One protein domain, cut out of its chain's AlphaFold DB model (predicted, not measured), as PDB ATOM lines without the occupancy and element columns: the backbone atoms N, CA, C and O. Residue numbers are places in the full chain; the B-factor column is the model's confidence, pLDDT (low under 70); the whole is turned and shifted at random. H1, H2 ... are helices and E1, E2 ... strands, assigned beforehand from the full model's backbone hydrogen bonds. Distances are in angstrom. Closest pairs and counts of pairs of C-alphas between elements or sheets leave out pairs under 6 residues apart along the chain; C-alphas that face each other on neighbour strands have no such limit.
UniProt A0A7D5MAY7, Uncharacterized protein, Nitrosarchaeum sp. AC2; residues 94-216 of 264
ATOM      1  N   GLY A  94    -120.104  63.338  13.803       93.31
ATOM      2  CA  GLY A  94    -120.387  63.851  12.472       93.31
ATOM      3  C   GLY A  94    -119.523  63.144  11.443       93.31
ATOM      4  O   GLY A  94    -118.442  62.649  11.759       93.31
ATOM      5  N   THR A  95    -120.023  63.064  10.214       91.38
ATOM      6  CA  THR A  95    -119.367  62.311   9.146       91.38
ATOM      7  C   THR A  95    -119.075  63.191   7.941       91.38
ATOM      8  O   THR A  95    -119.815  64.133   7.650       91.38
ATOM      9  N   ALA A  96    -117.989  62.871   7.244       91.56
ATOM     10  CA  ALA A  96    -117.628  63.436   5.954       91.56
ATOM     11  C   ALA A  96    -117.128  62.324   5.025       91.56
ATOM     12  O   ALA A  96    -116.548  61.335   5.468       91.56
ATOM     13  N   SER A  97    -117.361  62.484   3.727       90.31
ATOM     14  CA  SER A  97    -116.828  61.582   2.706       90.31
ATOM     15  C   SER A  97    -115.354  61.912   2.449       90.31
ATOM     16  O   SER A  97    -115.023  63.083   2.258       90.31
ATOM     17  N   ILE A  98    -114.470  60.914   2.469       90.19
ATOM     18  CA  ILE A  98    -113.021  61.085   2.270       90.19
ATOM     19  C   ILE A  98    -112.477  59.999   1.342       90.19
ATOM     20  O   ILE A  98    -112.888  58.847   1.453       90.19
ATOM     21  N   SER A  99    -111.554  60.319   0.434       90.56
ATOM     22  CA  SER A  99    -110.938  59.286  -0.408       90.56
ATOM     23  C   SER A  99    -109.884  58.455   0.339       90.56
ATOM     24  O   SER A  99    -109.351  58.891   1.362       90.56
ATOM     25  N   TYR A 100    -109.536  57.272  -0.185       88.56
ATOM     26  CA  TYR A 100    -108.409  56.477   0.330       88.56
ATOM     27  C   TYR A 100    -107.117  57.305   0.391       88.56
ATOM     28  O   TYR A 100    -106.443  57.333   1.417       88.56
ATOM     29  N   GLU A 101    -106.789  57.999  -0.701       89.31
ATOM     30  CA  GLU A 101    -105.573  58.810  -0.823       89.31
ATOM     31  C   GLU A 101    -105.553  59.956   0.195       89.31
ATOM     32  O   GLU A 101    -104.552  60.159   0.880       89.31
ATOM     33  N   GLN A 102    -106.675  60.664   0.354       91.44
ATOM     34  CA  GLN A 102    -106.802  61.740   1.337       91.44
ATOM     35  C   GLN A 102    -106.628  61.222   2.767       91.44
ATOM     36  O   GLN A 102    -105.963  61.861   3.581       91.44
ATOM     37  N   LEU A 103    -107.202  60.056   3.076       90.38
ATOM     38  CA  LEU A 103    -107.080  59.441   4.392       90.38
ATOM     39  C   LEU A 103    -105.649  58.949   4.669       90.38
ATOM     40  O   LEU A 103    -105.141  59.164   5.769       90.38
ATOM     41  N   ASP A 104    -104.981  58.331   3.689       90.31
ATOM     42  CA  ASP A 104    -103.579  57.905   3.799       90.31
ATOM     43  C   ASP A 104    -102.647  59.104   4.022       90.31
ATOM     44  O   ASP A 104    -101.886  59.135   4.993       90.31
ATOM     45  N   ASN A 105    -102.786  60.145   3.198       91.06
ATOM     46  CA  ASN A 105    -102.020  61.381   3.332       91.06
ATOM     47  C   ASN A 105    -102.252  62.050   4.687       91.06
ATOM     48  O   ASN A 105    -101.290  62.466   5.337       91.06
ATOM     49  N   PHE A 106    -103.501  62.110   5.154       91.31
ATOM     50  CA  PHE A 106    -103.814  62.635   6.478       91.31
ATOM     51  C   PHE A 106    -103.119  61.848   7.587       91.31
ATOM     52  O   PHE A 106    -102.463  62.454   8.431       91.31
ATOM     53  N   GLN A 107    -103.222  60.514   7.596       91.94
ATOM     54  CA  GLN A 107    -102.597  59.707   8.646       91.94
ATOM     55  C   GLN A 107    -101.073  59.888   8.657       91.94
ATOM     56  O   GLN A 107    -100.476  59.989   9.729       91.94
ATOM     57  N   LEU A 108    -100.436  59.997   7.485       92.00
ATOM     58  CA  LEU A 108     -99.000  60.272   7.368       92.00
ATOM     59  C   LEU A 108     -98.625  61.670   7.886       92.00
ATOM     60  O   LEU A 108     -97.678  61.800   8.666       92.00
ATOM     61  N   GLN A 109     -99.366  62.713   7.496       92.38
ATOM     62  CA  GLN A 109     -99.165  64.077   8.000       92.38
ATOM     63  C   GLN A 109     -99.352  64.126   9.519       92.38
ATOM     64  O   GLN A 109     -98.524  64.686  10.239       92.38
ATOM     65  N   TYR A 110    -100.398  63.475  10.020       92.81
ATOM     66  CA  TYR A 110    -100.727  63.492  11.431       92.81
ATOM     67  C   TYR A 110     -99.715  62.716  12.279       92.81
ATOM     68  O   TYR A 110     -99.292  63.193  13.335       92.81
ATOM     69  N   ALA A 111     -99.217  61.581  11.781       93.94
ATOM     70  CA  ALA A 111     -98.120  60.850  12.406       93.94
ATOM     71  C   ALA A 111     -96.845  61.696  12.542       93.94
ATOM     72  O   ALA A 111     -96.133  61.558  13.535       93.94
ATOM     73  N   ASN A 112     -96.556  62.586  11.585       93.31
ATOM     74  CA  ASN A 112     -95.412  63.499  11.673       93.31
ATOM     75  C   ASN A 112     -95.614  64.579  12.748       93.31
ATOM     76  O   ASN A 112     -94.686  64.862  13.503       93.31
ATOM     77  N   ILE A 113     -96.826  65.125  12.880       93.31
ATOM     78  CA  ILE A 113     -97.157  66.086  13.947       93.31
ATOM     79  C   ILE A 113     -97.001  65.427  15.327       93.31
ATOM     80  O   ILE A 113     -96.414  65.995  16.248       93.31
ATOM     81  N   LEU A 114     -97.497  64.198  15.474       93.50
ATOM     82  CA  LEU A 114     -97.364  63.432  16.713       93.50
ATOM     83  C   LEU A 114     -95.908  63.044  16.997       93.50
ATOM     84  O   LEU A 114     -95.475  63.084  18.148       93.50
ATOM     85  N   ALA A 115     -95.147  62.685  15.963       94.44
ATOM     86  CA  ALA A 115     -93.722  62.385  16.066       94.44
ATOM     87  C   ALA A 115     -92.937  63.568  16.636       94.44
ATOM     88  O   ALA A 115     -92.131  63.374  17.545       94.44
ATOM     89  N   GLU A 116     -93.227  64.783  16.165       93.44
ATOM     90  CA  GLU A 116     -92.652  66.015  16.704       93.44
ATOM     91  C   GLU A 116     -93.058  66.225  18.169       93.44
ATOM     92  O   GLU A 116     -92.188  66.327  19.037       93.44
ATOM     93  N   LYS A 117     -94.365  66.196  18.474       93.75
ATOM     94  CA  LYS A 117     -94.887  66.429  19.835       93.75
ATOM     95  C   LYS A 117     -94.304  65.459  20.866       93.75
ATOM     96  O   LYS A 117     -93.932  65.870  21.962       93.75
ATOM     97  N   TYR A 118     -94.234  64.174  20.529       93.62
ATOM     98  CA  TYR A 118     -93.818  63.119  21.455       93.62
ATOM     99  C   TYR A 118     -92.350  62.708  21.296       93.62
ATOM    100  O   TYR A 118     -91.912  61.781  21.976       93.62
ATOM    101  N   SER A 119     -91.582  63.373  20.421       94.44
ATOM    102  CA  SER A 119     -90.187  63.014  20.109       94.44
ATOM    103  C   SER A 119     -90.024  61.528  19.745       94.44
ATOM    104  O   SER A 119     -89.127  60.835  20.231       94.44
ATOM    105  N   ARG A 120     -90.929  61.018  18.902       94.06
ATOM    106  CA  ARG A 120     -90.990  59.619  18.439       94.06
ATOM    107  C   ARG A 120     -90.812  59.539  16.924       94.06
ATOM    108  O   ARG A 120     -90.926  60.533  16.227       94.06
ATOM    109  N   ASN A 121     -90.562  58.341  16.397       94.88
ATOM    110  CA  ASN A 121     -90.613  58.110  14.950       94.88
ATOM    111  C   ASN A 121     -92.080  58.065  14.480       94.88
ATOM    112  O   ASN A 121     -92.901  57.419  15.136       94.88
ATOM    113  N   SER A 122     -92.408  58.698  13.350       94.44
ATOM    114  CA  SER A 122     -93.768  58.705  12.795       94.44
ATOM    115  C   SER A 122     -94.276  57.305  12.448       94.44
ATOM    116  O   SER A 122     -95.451  57.013  12.654       94.44
ATOM    117  N   THR A 123     -93.396  56.384  12.046       94.06
ATOM    118  CA  THR A 123     -93.787  54.988  11.791       94.06
ATOM    119  C   THR A 123     -94.253  54.254  13.048       94.06
ATOM    120  O   THR A 123     -94.983  53.277  12.940       94.06
ATOM    121  N   SER A 124     -93.896  54.740  14.245       94.38
ATOM    122  CA  SER A 124     -94.294  54.123  15.518       94.38
ATOM    123  C   SER A 124     -95.758  54.349  15.902       94.38
ATOM    124  O   SER A 124     -96.172  53.852  16.944       94.38
ATOM    125  N   PHE A 125     -96.514  55.110  15.102       94.50
ATOM    126  CA  PHE A 125     -97.964  55.280  15.246       94.50
ATOM    127  C   PHE A 125     -98.761  54.358  14.316       94.50
ATOM    128  O   PHE A 125     -99.988  54.442  14.279       94.50
ATOM    129  N   PHE A 126     -98.076  53.499  13.557       94.62
ATOM    130  CA  PHE A 126     -98.700  52.540  12.661       94.62
ATOM    131  C   PHE A 126     -98.379  51.117  13.099       94.62
ATOM    132  O   PHE A 126     -97.216  50.734  13.225       94.62
ATOM    133  N   GLU A 127     -99.421  50.314  13.252       94.44
ATOM    134  CA  GLU A 127     -99.333  48.878  13.461       94.44
ATOM    135  C   GLU A 127     -99.691  48.160  12.154       94.44
ATOM    136  O   GLU A 127    -100.687  48.477  11.498       94.44
ATOM    137  N   LYS A 128     -98.870  47.184  11.761       93.62
ATOM    138  CA  LYS A 128     -99.168  46.275  10.652       93.62
ATOM    139  C   LYS A 128     -99.803  45.006  11.213       93.62
ATOM    140  O   LYS A 128     -99.198  44.335  12.041       93.62
ATOM    141  N   GLN A 129    -100.983  44.669  10.713       92.56
ATOM    142  CA  GLN A 129    -101.730  43.465  11.052       92.56
ATOM    143  C   GLN A 129    -101.832  42.559   9.823       92.56
ATOM    144  O   GLN A 129    -102.082  43.021   8.703       92.56
ATOM    145  N   ASP A 130    -101.632  41.264  10.044       90.94
ATOM    146  CA  ASP A 130    -101.777  40.256   9.001       90.94
ATOM    147  C   ASP A 130    -103.252  40.081   8.616       90.94
ATOM    148  O   ASP A 130    -104.167  40.243   9.426       90.94
ATOM    149  N   VAL A 131    -103.477  39.749   7.350       87.94
ATOM    150  CA  VAL A 131    -104.805  39.492   6.781       87.94
ATOM    151  C   VAL A 131    -105.008  37.995   6.579       87.94
ATOM    152  O   VAL A 131    -104.062  37.209   6.629       87.94
ATOM    153  N   SER A 132    -106.257  37.571   6.382       88.81
ATOM    154  CA  SER A 132    -106.557  36.143   6.237       88.81
ATOM    155  C   SER A 132    -105.852  35.535   5.017       88.81
ATOM    156  O   SER A 132    -105.699  36.197   3.991       88.81
ATOM    157  N   GLU A 133    -105.499  34.245   5.083       89.31
ATOM    158  CA  GLU A 133    -104.900  33.520   3.948       89.31
ATOM    159  C   GLU A 133    -105.740  33.662   2.673       89.31
ATOM    160  O   GLU A 133    -105.205  33.865   1.589       89.31
ATOM    161  N   LYS A 134    -107.073  33.645   2.811       87.44
ATOM    162  CA  LYS A 134    -108.000  33.863   1.695       87.44
ATOM    163  C   LYS A 134    -107.774  35.209   1.001       87.44
ATOM    164  O   LYS A 134    -107.910  35.283  -0.214       87.44
ATOM    165  N   GLN A 135    -107.456  36.260   1.753       84.00
ATOM    166  CA  GLN A 135    -107.161  37.579   1.197       84.00
ATOM    167  C   GLN A 135    -105.753  37.633   0.588       84.00
ATOM    168  O   GLN A 135    -105.592  38.207  -0.482       84.00
ATOM    169  N   LEU A 136    -104.765  36.972   1.199       86.62
ATOM    170  CA  LEU A 136    -103.406  36.866   0.646       86.62
ATOM    171  C   LEU A 136    -103.345  36.066  -0.665       86.62
ATOM    172  O   LEU A 136    -102.473  36.314  -1.493       86.62
ATOM    173  N   LEU A 137    -104.269  35.121  -0.876       88.12
ATOM    174  CA  LEU A 137    -104.423  34.426  -2.161       88.12
ATOM    175  C   LEU A 137    -104.842  35.372  -3.295       88.12
ATOM    176  O   LEU A 137    -104.552  35.079  -4.453       88.12
ATOM    177  N   LEU A 138    -105.539  36.467  -2.971       85.25
ATOM    178  CA  LEU A 138    -105.966  37.481  -3.936       85.25
ATOM    179  C   LEU A 138    -104.880  38.544  -4.132       85.25
ATOM    180  O   LEU A 138    -104.542  38.859  -5.267       85.25
ATOM    181  N   GLU A 139    -104.306  39.045  -3.035       86.19
ATOM    182  CA  GLU A 139    -103.232  40.039  -3.049       86.19
ATOM    183  C   GLU A 139    -102.123  39.647  -2.051       86.19
ATOM    184  O   GLU A 139    -102.258  39.875  -0.844       86.19
ATOM    185  N   PRO A 140    -101.008  39.057  -2.525       86.62
ATOM    186  CA  PRO A 140     -99.942  38.550  -1.657       86.62
ATOM    187  C   PRO A 140     -99.231  39.617  -0.818       86.62
ATOM    188  O   PRO A 140     -98.596  39.282   0.182       86.62
ATOM    189  N   SER A 141     -99.291  40.889  -1.228       87.50
ATOM    190  CA  SER A 141     -98.669  42.000  -0.498       87.50
ATOM    191  C   SER A 141     -99.594  42.665   0.529       87.50
ATOM    192  O   SER A 141     -99.151  43.559   1.256       87.50
ATOM    193  N   LEU A 142    -100.851  42.218   0.614       88.38
ATOM    194  CA  LEU A 142    -101.892  42.836   1.423       88.38
ATOM    195  C   LEU A 142    -101.605  42.752   2.922       88.38
ATOM    196  O   LEU A 142    -101.302  41.693   3.469       88.38
ATOM    197  N   TYR A 143    -101.811  43.867   3.613       89.38
ATOM    198  CA  TYR A 143    -101.901  43.908   5.066       89.38
ATOM    199  C   TYR A 143    -102.915  44.953   5.534       89.38
ATOM    200  O   TYR A 143    -103.318  45.833   4.773       89.38
ATOM    201  N   LEU A 144    -103.333  44.862   6.795       89.12
ATOM    202  CA  LEU A 144    -104.155  45.876   7.443       89.12
ATOM    203  C   LEU A 144    -103.239  46.805   8.244       89.12
ATOM    204  O   LEU A 144    -102.521  46.362   9.136       89.12
ATOM    205  N   ARG A 145    -103.237  48.095   7.925       92.25
ATOM    206  CA  ARG A 145    -102.517  49.118   8.685       92.25
ATOM    207  C   ARG A 145    -103.478  49.773   9.666       92.25
ATOM    208  O   ARG A 145    -104.487  50.337   9.245       92.25
ATOM    209  N   GLN A 146    -103.158  49.718  10.951       93.00
ATOM    210  CA  GLN A 146    -103.880  50.410  12.010       93.00
ATOM    211  C   GLN A 146    -103.082  51.637  12.455       93.00
ATOM    212  O   GLN A 146    -101.919  51.536  12.827       93.00
ATOM    213  N   PHE A 147    -103.720  52.796  12.431       92.69
ATOM    214  CA  PHE A 147    -103.194  54.039  12.956       92.69
ATOM    215  C   PHE A 147    -103.627  54.198  14.419       92.69
ATOM    216  O   PHE A 147    -104.815  54.261  14.734       92.69
ATOM    217  N   GLU A 148    -102.661  54.206  15.333       86.62
ATOM    218  CA  GLU A 148    -102.912  54.108  16.777       86.62
ATOM    219  C   GLU A 148    -103.321  55.436  17.431       86.62
ATOM    220  O   GLU A 148    -103.781  55.445  18.571       86.62
ATOM    221  N   ALA A 149    -103.175  56.561  16.729       80.69
ATOM    222  CA  ALA A 149    -103.431  57.889  17.274       80.69
ATOM    223  C   ALA A 149    -104.740  58.477  16.740       80.69
ATOM    224  O   ALA A 149    -104.770  59.278  15.816       80.69
ATOM    225  N   TYR A 150    -105.849  58.069  17.340       87.25
ATOM    226  CA  TYR A 150    -107.195  58.391  16.864       87.25
ATOM    227  C   TYR A 150    -107.847  59.568  17.582       87.25
ATOM    228  O   TYR A 150    -109.036  59.796  17.400       87.25
ATOM    229  N   TYR A 151    -107.096  60.314  18.388       94.94
ATOM    230  CA  TYR A 151    -107.581  61.512  19.064       94.94
ATOM    231  C   TYR A 151    -106.855  62.743  18.571       94.94
ATOM    232  O   TYR A 151    -105.679  62.639  18.242       94.94
ATOM    233  N   PHE A 152    -107.519  63.893  18.577       94.38
ATOM    234  CA  PHE A 152    -106.941  65.194  18.253       94.38
ATOM    235  C   PHE A 152    -107.597  66.312  19.071       94.38
ATOM    236  O   PHE A 152    -108.667  66.129  19.658       94.38
ATOM    237  N   GLU A 153    -106.943  67.468  19.118       93.75
ATOM    238  CA  GLU A 153    -107.497  68.696  19.687       93.75
ATOM    239  C   GLU A 153    -107.729  69.727  18.579       93.75
ATOM    240  O   GLU A 153    -106.915  69.858  17.667       93.75
ATOM    241  N   TYR A 154    -108.863  70.419  18.639       92.12
ATOM    242  CA  TYR A 154    -109.228  71.504  17.732       92.12
ATOM    243  C   TYR A 154    -110.020  72.547  18.522       92.12
ATOM    244  O   TYR A 154    -110.975  72.196  19.221       92.12
ATOM    245  N   GLU A 155    -109.597  73.813  18.478       90.81
ATOM    246  CA  GLU A 155    -110.206  74.913  19.247       90.81
ATOM    247  C   GLU A 155    -110.398  74.601  20.753       90.81
ATOM    248  O   GLU A 155    -111.449  74.873  21.344       90.81
ATOM    249  N   ASN A 156    -109.381  74.020  21.404       89.75
ATOM    250  CA  ASN A 156    -109.399  73.603  22.820       89.75
ATOM    251  C   ASN A 156    -110.462  72.540  23.169       89.75
ATOM    252  O   ASN A 156    -110.850  72.385  24.334       89.75
ATOM    253  N   LYS A 157    -110.977  71.813  22.176       92.69
ATOM    254  CA  LYS A 157    -111.877  70.673  22.367       92.69
ATOM    255  C   LYS A 157    -111.216  69.420  21.824       92.69
ATOM    256  O   LYS A 157    -110.530  69.455  20.808       92.69
ATOM    257  N   GLN A 158    -111.447  68.307  22.507       94.50
ATOM    258  CA  GLN A 158    -110.873  67.022  22.142       94.50
ATOM    259  C   GLN A 158    -111.894  66.156  21.416       94.50
ATOM    260  O   GLN A 158    -113.067  66.060  21.803       94.50
ATOM    261  N   TYR A 159    -111.406  65.516  20.368       95.88
ATOM    262  CA  TYR A 159    -112.187  64.715  19.448       95.88
ATOM    263  C   TYR A 159    -111.480  63.396  19.182       95.88
ATOM    264  O   TYR A 159    -110.262  63.286  19.328       95.88
ATOM    265  N   GLY A 160    -112.258  62.394  18.790       95.00
ATOM    266  CA  GLY A 160    -111.758  61.190  18.153       95.00
ATOM    267  C   GLY A 160    -112.080  61.179  16.663       95.00
ATOM    268  O   GLY A 160    -113.021  61.845  16.232       95.00
ATOM    269  N   ILE A 161    -111.304  60.418  15.892       93.44
ATOM    270  CA  ILE A 161    -111.451  60.280  14.445       93.44
ATOM    271  C   ILE A 161    -111.406  58.812  14.009       93.44
ATOM    272  O   ILE A 161    -110.633  58.014  14.541       93.44
ATOM    273  N   GLN A 162    -112.248  58.453  13.044       92.50
ATOM    274  CA  GLN A 162    -112.311  57.140  12.395       92.50
ATOM    275  C   GLN A 162    -112.513  57.316  10.876       92.50
ATOM    276  O   GLN A 162    -113.009  58.361  10.471       92.50
ATOM    277  N   PRO A 163    -112.147  56.340  10.023       87.31
ATOM    278  CA  PRO A 163    -111.549  55.057  10.368       87.31
ATOM    279  C   PRO A 163    -110.051  55.177  10.672       87.31
ATOM    280  O   PRO A 163    -109.333  56.025  10.149       87.31
ATOM    281  N   THR A 164    -109.572  54.267  11.516       87.69
ATOM    282  CA  THR A 164    -108.158  54.157  11.904       87.69
ATOM    283  C   THR A 164    -107.458  52.993  11.218       87.69
ATOM    284  O   THR A 164    -106.260  52.804  11.381       87.69
ATOM    285  N   ARG A 165    -108.194  52.179  10.459       89.19
ATOM    286  CA  ARG A 165    -107.704  50.950   9.836       89.19
ATOM    287  C   ARG A 165    -107.905  51.017   8.333       89.19
ATOM    288  O   ARG A 165    -108.997  51.353   7.885       89.19
ATOM    289  N   MET A 166    -106.871  50.669   7.575       88.06
ATOM    290  CA  MET A 166    -106.897  50.658   6.112       88.06
ATOM    291  C   MET A 166    -106.123  49.466   5.548       88.06
ATOM    292  O   MET A 166    -105.078  49.101   6.082       88.06
ATOM    293  N   TYR A 167    -106.616  48.876   4.460       87.38
ATOM    294  CA  TYR A 167    -105.897  47.843   3.710       87.38
ATOM    295  C   TYR A 167    -104.811  48.459   2.824       87.38
ATOM    296  O   TYR A 167    -105.056  49.473   2.178       87.38
ATOM    297  N   VAL A 168    -103.634  47.832   2.772       84.81
ATOM    298  CA  VAL A 168    -102.485  48.294   1.983       84.81
ATOM    299  C   VAL A 168    -101.845  47.109   1.234       84.81
ATOM    300  O   VAL A 168    -101.413  46.169   1.902       84.81
ATOM    301  N   PRO A 169    -101.730  47.139  -0.111       80.25
ATOM    302  CA  PRO A 169    -102.401  48.082  -1.011       80.25
ATOM    303  C   PRO A 169    -103.927  47.871  -0.997       80.25
ATOM    304  O   PRO A 169    -104.407  46.779  -0.692       80.25
ATOM    305  N   ASN A 170    -104.705  48.907  -1.317       76.69
ATOM    306  CA  ASN A 170    -106.155  48.764  -1.431       76.69
ATOM    307  C   ASN A 170    -106.496  48.054  -2.748       76.69
ATOM    308  O   ASN A 170    -106.388  48.664  -3.810       76.69
ATOM    309  N   PHE A 171    -106.849  46.769  -2.688       66.81
ATOM    310  CA  PHE A 171    -106.963  45.953  -3.898       66.81
ATOM    311  C   PHE A 171    -108.385  45.801  -4.455       66.81
ATOM    312  O   PHE A 171    -108.470  45.311  -5.570       66.81
ATOM    313  N   GLU A 172    -109.477  46.214  -3.771       62.19
ATOM    314  CA  GLU A 172    -110.830  46.082  -4.376       62.19
ATOM    315  C   GLU A 172    -112.055  46.787  -3.716       62.19
ATOM    316  O   GLU A 172    -113.165  46.571  -4.205       62.19
ATOM    317  N   LYS A 173    -111.969  47.619  -2.651       60.91
ATOM    318  CA  LYS A 173    -113.174  48.264  -2.038       60.91
ATOM    319  C   LYS A 173    -112.924  49.622  -1.348       60.91
ATOM    320  O   LYS A 173    -111.833  49.855  -0.839       60.91
ATOM    321  N   PRO A 174    -114.001  50.418  -1.180       62.84
ATOM    322  CA  PRO A 174    -114.289  51.626  -1.964       62.84
ATOM    323  C   PRO A 174    -113.146  52.655  -1.966       62.84
ATOM    324  O   PRO A 174    -112.423  52.798  -0.985       62.84
ATOM    325  N   ASP A 175    -113.064  53.456  -3.034       69.00
ATOM    326  CA  ASP A 175    -112.183  54.637  -3.096       69.00
ATOM    327  C   ASP A 175    -112.549  55.702  -2.052       69.00
ATOM    328  O   ASP A 175    -111.822  56.679  -1.887       69.00
ATOM    329  N   THR A 176    -113.679  55.533  -1.361       80.06
ATOM    330  CA  THR A 176    -114.288  56.516  -0.474       80.06
ATOM    331  C   THR A 176    -114.684  55.896   0.865       80.06
ATOM    332  O   THR A 176    -115.408  54.905   0.918       80.06
ATOM    333  N   PHE A 177    -114.241  56.514   1.954       84.38
ATOM    334  CA  PHE A 177    -114.546  56.175   3.338       84.38
ATOM    335  C   PHE A 177    -115.450  57.241   3.963       84.38
ATOM    336  O   PHE A 177    -115.516  58.380   3.501       84.38
ATOM    337  N   TYR A 178    -116.103  56.877   5.064       86.88
ATOM    338  CA  TYR A 178    -116.735  57.844   5.956       86.88
ATOM    339  C   TYR A 178    -115.753  58.212   7.060       86.88
ATOM    340  O   TYR A 178    -115.497  57.405   7.950       86.88
ATOM    341  N   LEU A 179    -115.210  59.426   6.992       90.44
ATOM    342  CA  LEU A 179    -114.491  60.037   8.098       90.44
ATOM    343  C   LEU A 179    -115.507  60.385   9.184       90.44
ATOM    344  O   LEU A 179    -116.354  61.246   8.962       90.44
ATOM    345  N   GLU A 180    -115.443  59.737  10.337       93.94
ATOM    346  CA  GLU A 180    -116.264  60.071  11.496       93.94
ATOM    347  C   GLU A 180    -115.431  60.840  12.516       93.94
ATOM    348  O   GLU A 180    -114.349  60.401  12.906       93.94
ATOM    349  N   VAL A 181    -115.964  61.968  12.979       95.31
ATOM    350  CA  VAL A 181    -115.414  62.748  14.085       95.31
ATOM    351  C   VAL A 181    -116.419  62.768  15.224       95.31
ATOM    352  O   VAL A 181    -117.571  63.151  15.037       95.31
ATOM    353  N   TYR A 182    -115.982  62.408  16.427       94.62
ATOM    354  CA  TYR A 182    -116.834  62.379  17.616       94.62
ATOM    355  C   TYR A 182    -116.185  63.110  18.784       94.62
ATOM    356  O   TYR A 182    -114.963  63.155  18.924       94.62
ATOM    357  N   LYS A 183    -117.010  63.687  19.658       93.12
ATOM    358  CA  LYS A 183    -116.526  64.357  20.869       93.12
ATOM    359  C   LYS A 183    -116.119  63.323  21.920       93.12
ATOM    360  O   LYS A 183    -116.835  62.348  22.141       93.12
ATOM    361  N   THR A 184    -114.998  63.539  22.603       92.31
ATOM    362  CA  THR A 184    -114.578  62.646  23.694       92.31
ATOM    363  C   THR A 184    -115.513  62.764  24.904       92.31
ATOM    364  O   THR A 184    -116.040  63.836  25.216       92.31
ATOM    365  N   ASN A 185    -115.689  61.665  25.646       84.75
ATOM    366  CA  ASN A 185    -116.502  61.617  26.871       84.75
ATOM    367  C   ASN A 185    -115.750  62.182  28.094       84.75
ATOM    368  O   ASN A 185    -115.696  61.560  29.153       84.75
ATOM    369  N   GLY A 186    -115.144  63.359  27.935       85.69
ATOM    370  CA  GLY A 186    -114.317  64.018  28.944       85.69
ATOM    371  C   GLY A 186    -112.890  64.299  28.466       85.69
ATOM    372  O   GLY A 186    -112.529  63.940  27.341       85.69
ATOM    373  N   PRO A 187    -112.082  64.966  29.309       88.62
ATOM    374  CA  PRO A 187    -110.714  65.314  28.962       88.62
ATOM    375  C   PRO A 187    -109.831  64.063  28.903       88.62
ATOM    376  O   PRO A 187    -109.746  63.290  29.864       88.62
ATOM    377  N   LEU A 188    -109.146  63.898  27.779       89.50
ATOM    378  CA  LEU A 188    -108.077  62.936  27.582       89.50
ATOM    379  C   LEU A 188    -106.878  63.307  28.455       89.50
ATOM    380  O   LEU A 188    -106.587  64.476  28.716       89.50
ATOM    381  N   ARG A 189    -106.161  62.280  28.904       89.75
ATOM    382  CA  ARG A 189    -104.933  62.412  29.688       89.75
ATOM    383  C   ARG A 189    -103.766  61.922  28.850       89.75
ATOM    384  O   ARG A 189    -103.816  60.804  28.352       89.75
ATOM    385  N   GLU A 190    -102.699  62.712  28.750       86.69
ATOM    386  CA  GLU A 190    -101.554  62.399  27.870       86.69
ATOM    387  C   GLU A 190    -100.832  61.101  28.243       86.69
ATOM    388  O   GLU A 190    -100.185  60.483  27.407       86.69
ATOM    389  N   LYS A 191    -100.955  60.658  29.499       88.94
ATOM    390  CA  LYS A 191    -100.412  59.370  29.947       88.94
ATOM    391  C   LYS A 191    -101.182  58.153  29.413       88.94
ATOM    392  O   LYS A 191    -100.625  57.062  29.396       88.94
ATOM    393  N   ASP A 192    -102.447  58.343  29.038       88.62
ATOM    394  CA  ASP A 192    -103.372  57.279  28.641       88.62
ATOM    395  C   ASP A 192    -103.641  57.322  27.121       88.62
ATOM    396  O   ASP A 192    -103.995  56.306  26.526       88.62
ATOM    397  N   HIS A 193    -103.449  58.486  26.485       90.06
ATOM    398  CA  HIS A 193    -103.777  58.731  25.080       90.06
ATOM    399  C   HIS A 193    -102.751  59.632  24.387       90.06
ATOM    400  O   HIS A 193    -102.206  60.556  24.988       90.06
ATOM    401  N   THR A 194    -102.554  59.410  23.088       91.12
ATOM    402  CA  THR A 194    -101.794  60.292  22.196       91.12
ATOM    403  C   THR A 194    -102.740  61.154  21.365       91.12
ATOM    404  O   THR A 194    -103.708  60.657  20.792       91.12
ATOM    405  N   TRP A 195    -102.456  62.453  21.296       93.50
ATOM    406  CA  TRP A 195    -103.142  63.396  20.409       93.50
ATOM    407  C   TRP A 195    -102.246  64.597  20.121       93.50
ATOM    408  O   TRP A 195    -101.346  64.912  20.906       93.50
ATOM    409  N   ALA A 196    -102.517  65.309  19.034       90.88
ATOM    410  CA  ALA A 196    -101.943  66.621  18.782       90.88
ATOM    411  C   ALA A 196    -103.030  67.665  18.516       90.88
ATOM    412  O   ALA A 196    -104.177  67.335  18.212       90.88
ATOM    413  N   ASP A 197    -102.641  68.924  18.695       91.19
ATOM    414  CA  ASP A 197    -103.445  70.083  18.328       91.19
ATOM    415  C   ASP A 197    -103.356  70.295  16.816       91.19
ATOM    416  O   ASP A 197    -102.256  70.399  16.255       91.19
ATOM    417  N   LEU A 198    -104.520  70.292  16.174       89.62
ATOM    418  CA  LEU A 198    -104.681  70.482  14.738       89.62
ATOM    419  C   LEU A 198    -105.039  71.919  14.363       89.62
ATOM    420  O   LEU A 198    -105.081  72.230  13.175       89.62
ATOM    421  N   THR A 199    -105.260  72.789  15.347       85.31
ATOM    422  CA  THR A 199    -105.551  74.204  15.113       85.31
ATOM    423  C   THR A 199    -104.407  74.842  14.320       85.31
ATOM    424  O   THR A 199    -103.233  74.683  14.663       85.31
ATOM    425  N   ASP A 200    -104.749  75.530  13.227       82.25
ATOM    426  CA  ASP A 200    -103.816  76.238  12.339       82.25
ATOM    427  C   ASP A 200    -102.708  75.360  11.718       82.25
ATOM    428  O   ASP A 200    -101.684  75.870  11.250       82.25
ATOM    429  N   LYS A 201    -102.877  74.028  11.691       80.12
ATOM    430  CA  LYS A 201    -101.890  73.113  11.090       80.12
ATOM    431  C   LYS A 201    -101.956  73.059   9.564       80.12
ATOM    432  O   LYS A 201    -101.020  72.530   8.964       80.12
ATOM    433  N   GLY A 202    -103.001  73.613   8.945       76.19
ATOM    434  CA  GLY A 202    -103.141  73.680   7.490       76.19
ATOM    435  C   GLY A 202    -103.171  72.295   6.850       76.19
ATOM    436  O   GLY A 202    -102.492  72.061   5.849       76.19
ATOM    437  N   LEU A 203    -103.903  71.361   7.465       81.44
ATOM    438  CA  LEU A 203    -104.039  70.008   6.934       81.44
ATOM    439  C   LEU A 203    -104.931  70.034   5.695       81.44
ATOM    440  O   LEU A 203    -105.964  70.696   5.676       81.44
ATOM    441  N   GLU A 204    -104.586  69.245   4.681       81.69
ATOM    442  CA  GLU A 204    -105.374  69.182   3.441       81.69
ATOM    443  C   GLU A 204    -106.838  68.791   3.704       81.69
ATOM    444  O   GLU A 204    -107.757  69.329   3.090       81.69
ATOM    445  N   ILE A 205    -107.061  67.892   4.669       84.56
ATOM    446  CA  ILE A 205    -108.397  67.414   5.037       84.56
ATOM    447  C   ILE A 205    -109.062  68.233   6.151       84.56
ATOM    448  O   ILE A 205    -110.145  67.867   6.607       84.56
ATOM    449  N   GLU A 206    -108.443  69.327   6.609       86.88
ATOM    450  CA  GLU A 206    -108.991  70.187   7.664       86.88
ATOM    451  C   GLU A 206    -110.442  70.623   7.383       86.88
ATOM    452  O   GLU A 206    -111.272  70.471   8.282       86.88
ATOM    453  N   PRO A 207    -110.831  71.027   6.152       90.38
ATOM    454  CA  PRO A 207    -112.225  71.361   5.859       90.38
ATOM    455  C   PRO A 207    -113.202  70.198   6.086       90.38
ATOM    456  O   PRO A 207    -114.332  70.425   6.511       90.38
ATOM    457  N   LEU A 208    -112.777  68.953   5.831       92.06
ATOM    458  CA  LEU A 208    -113.603  67.761   6.058       92.06
ATOM    459  C   LEU A 208    -113.751  67.465   7.553       92.06
ATOM    460  O   LEU A 208    -114.845  67.130   8.001       92.06
ATOM    461  N   ILE A 209    -112.672  67.629   8.328       91.94
ATOM    462  CA  ILE A 209    -112.708  67.492   9.790       91.94
ATOM    463  C   ILE A 209    -113.644  68.544  10.391       91.94
ATOM    464  O   ILE A 209    -114.495  68.196  11.205       91.94
ATOM    465  N   ILE A 210    -113.541  69.806   9.964       92.06
ATOM    466  CA  ILE A 210    -114.407  70.897  10.436       92.06
ATOM    467  C   ILE A 210    -115.867  70.614  10.079       92.06
ATOM    468  O   ILE A 210    -116.729  70.677  10.952       92.06
ATOM    469  N   ALA A 211    -116.150  70.221   8.834       92.19
ATOM    470  CA  ALA A 211    -117.504  69.860   8.419       92.19
ATOM    471  C   ALA A 211    -118.075  68.697   9.251       92.19
ATOM    472  O   ALA A 211    -119.240  68.729   9.651       92.19
ATOM    473  N   ALA A 212    -117.256  67.686   9.560       94.12
ATOM    474  CA  ALA A 212    -117.649  66.595  10.443       94.12
ATOM    475  C   ALA A 212    -117.909  67.093  11.879       94.12
ATOM    476  O   ALA A 212    -118.947  66.764  12.445       94.12
ATOM    477  N   ILE A 213    -117.045  67.938  12.454       94.69
ATOM    478  CA  ILE A 213    -117.259  68.545  13.781       94.69
ATOM    479  C   ILE A 213    -118.571  69.335  13.816       94.69
ATOM    480  O   ILE A 213    -119.367  69.170  14.743       94.69
ATOM    481  N   ASP A 214    -118.818  70.155  12.799       93.38
ATOM    482  CA  ASP A 214    -120.013  70.983  12.701       93.38
ATOM    483  C   ASP A 214    -121.289  70.152  12.595       93.38
ATOM    484  O   ASP A 214    -122.349  70.623  13.000       93.38
ATOM    485  N   ASN A 215    -121.217  68.928  12.076       92.31
ATOM    486  CA  ASN A 215    -122.366  68.038  11.934       92.31
ATOM    487  C   ASN A 215    -122.688  67.223  13.196       92.31
ATOM    488  O   ASN A 215    -123.711  66.535  13.223       92.31
ATOM    489  N   ILE A 216    -121.876  67.300  14.256       94.19
ATOM    490  CA  ILE A 216    -122.152  66.604  15.521       94.19
ATOM    491  C   ILE A 216    -123.455  67.132  16.140       94.19
ATOM    492  O   ILE A 216    -123.620  68.333  16.363       94.19
TER     493      ILE A 216
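AT A GLANCE: This is residues 94 to 216 of the 264 residues of an uncharacterized protein of Nitrosarchaeum sp. AC2 (UniProt A0A7D5MAY7). Two sheets join end to end as one twisted wall, E5 running on into E6, and the long helix H1 packs over one face of both; the short helix H4 covers the E1 and E7 side of the larger sheet on that same face. The smaller sheet reaches along the longest axis, with H3 at its far end. The printed part has 123 residues, of mixed class, with four named helices and eight named strands in the order E1 H1 H2 E2 H3 E3 E4 E5 E6 E7 E8 H4. The sheets run E1 E7 E5 E4 E8, mixed, and E2 E3 E6, antiparallel. The whole is compact, with a radius of gyration of the C-alphas of 15.1 A and spans of 47 by 32 by 26 A.

HOW THE PARTS SIT: E1, residues 94 to 99, is an edge strand antiparallel to E7, residues 176 to 183, with N 96 and O 179 2.9 A apart. E7 is antiparallel to E5, residues 157 to 162, with N 162 and O 180 2.9 A apart. E5 forms a hairpin with E4, residues 151 to 154, with N 152 and O 159 2.9 A apart. E4 is parallel to E8, residues 195 to 197, with N 153 and O 196 2.9 A apart. These five strands form a strongly twisted sheet, and H1, residues 100 to 118, is on it at a height over the sheet of 5.9 A. H4, residues 206 to 214, is on the same face, making two layers, helices on one face of a sheet; the closest C-alphas of H4 and E1 are those of Ala 212 and Gly 94, 4.4 A apart. H1 touches H2, residues 122 to 125, with residues 108 to 115 alone; their closest C-alphas, of Ala 111 and Ser 122, are 4.9 A apart. E3, residues 143 to 147, is antiparallel to E2, residues 126 to 129, with N 127 and O 146 2.8 A apart, and to E6, residues 165 to 168, with N 145 and O 166 2.8 A apart. H1 is on this sheet too, across its strands, at 64 degrees to E6 on the local plane. H3, residues 133 to 136, is apart from H1. In H1 and H4 every O i to N i+4 pair is within hydrogen-bond range; H2 and H3 are too short for such a pair.

IN THESE COORDINATES: E1 begins at C-alpha 94 (-120.387, 63.851, 12.472) and measures 16.6 A. H1 measures 26.5 A, E7 22.8 A, E5 16.8 A and E3 12.9 A. H4 measures 12.1 A and ends at C-alpha 214 (-120.013, 70.983, 12.701).

THE WHOLE: The C-alphas farthest apart, of Leu 137 and Asn 156, are 46.7 A apart. The printed part has no cut; the link E7 to E8, 11 residues, is long. Mean pLDDT of the printed part is 89.0, and residues 171 to 175 are under 70.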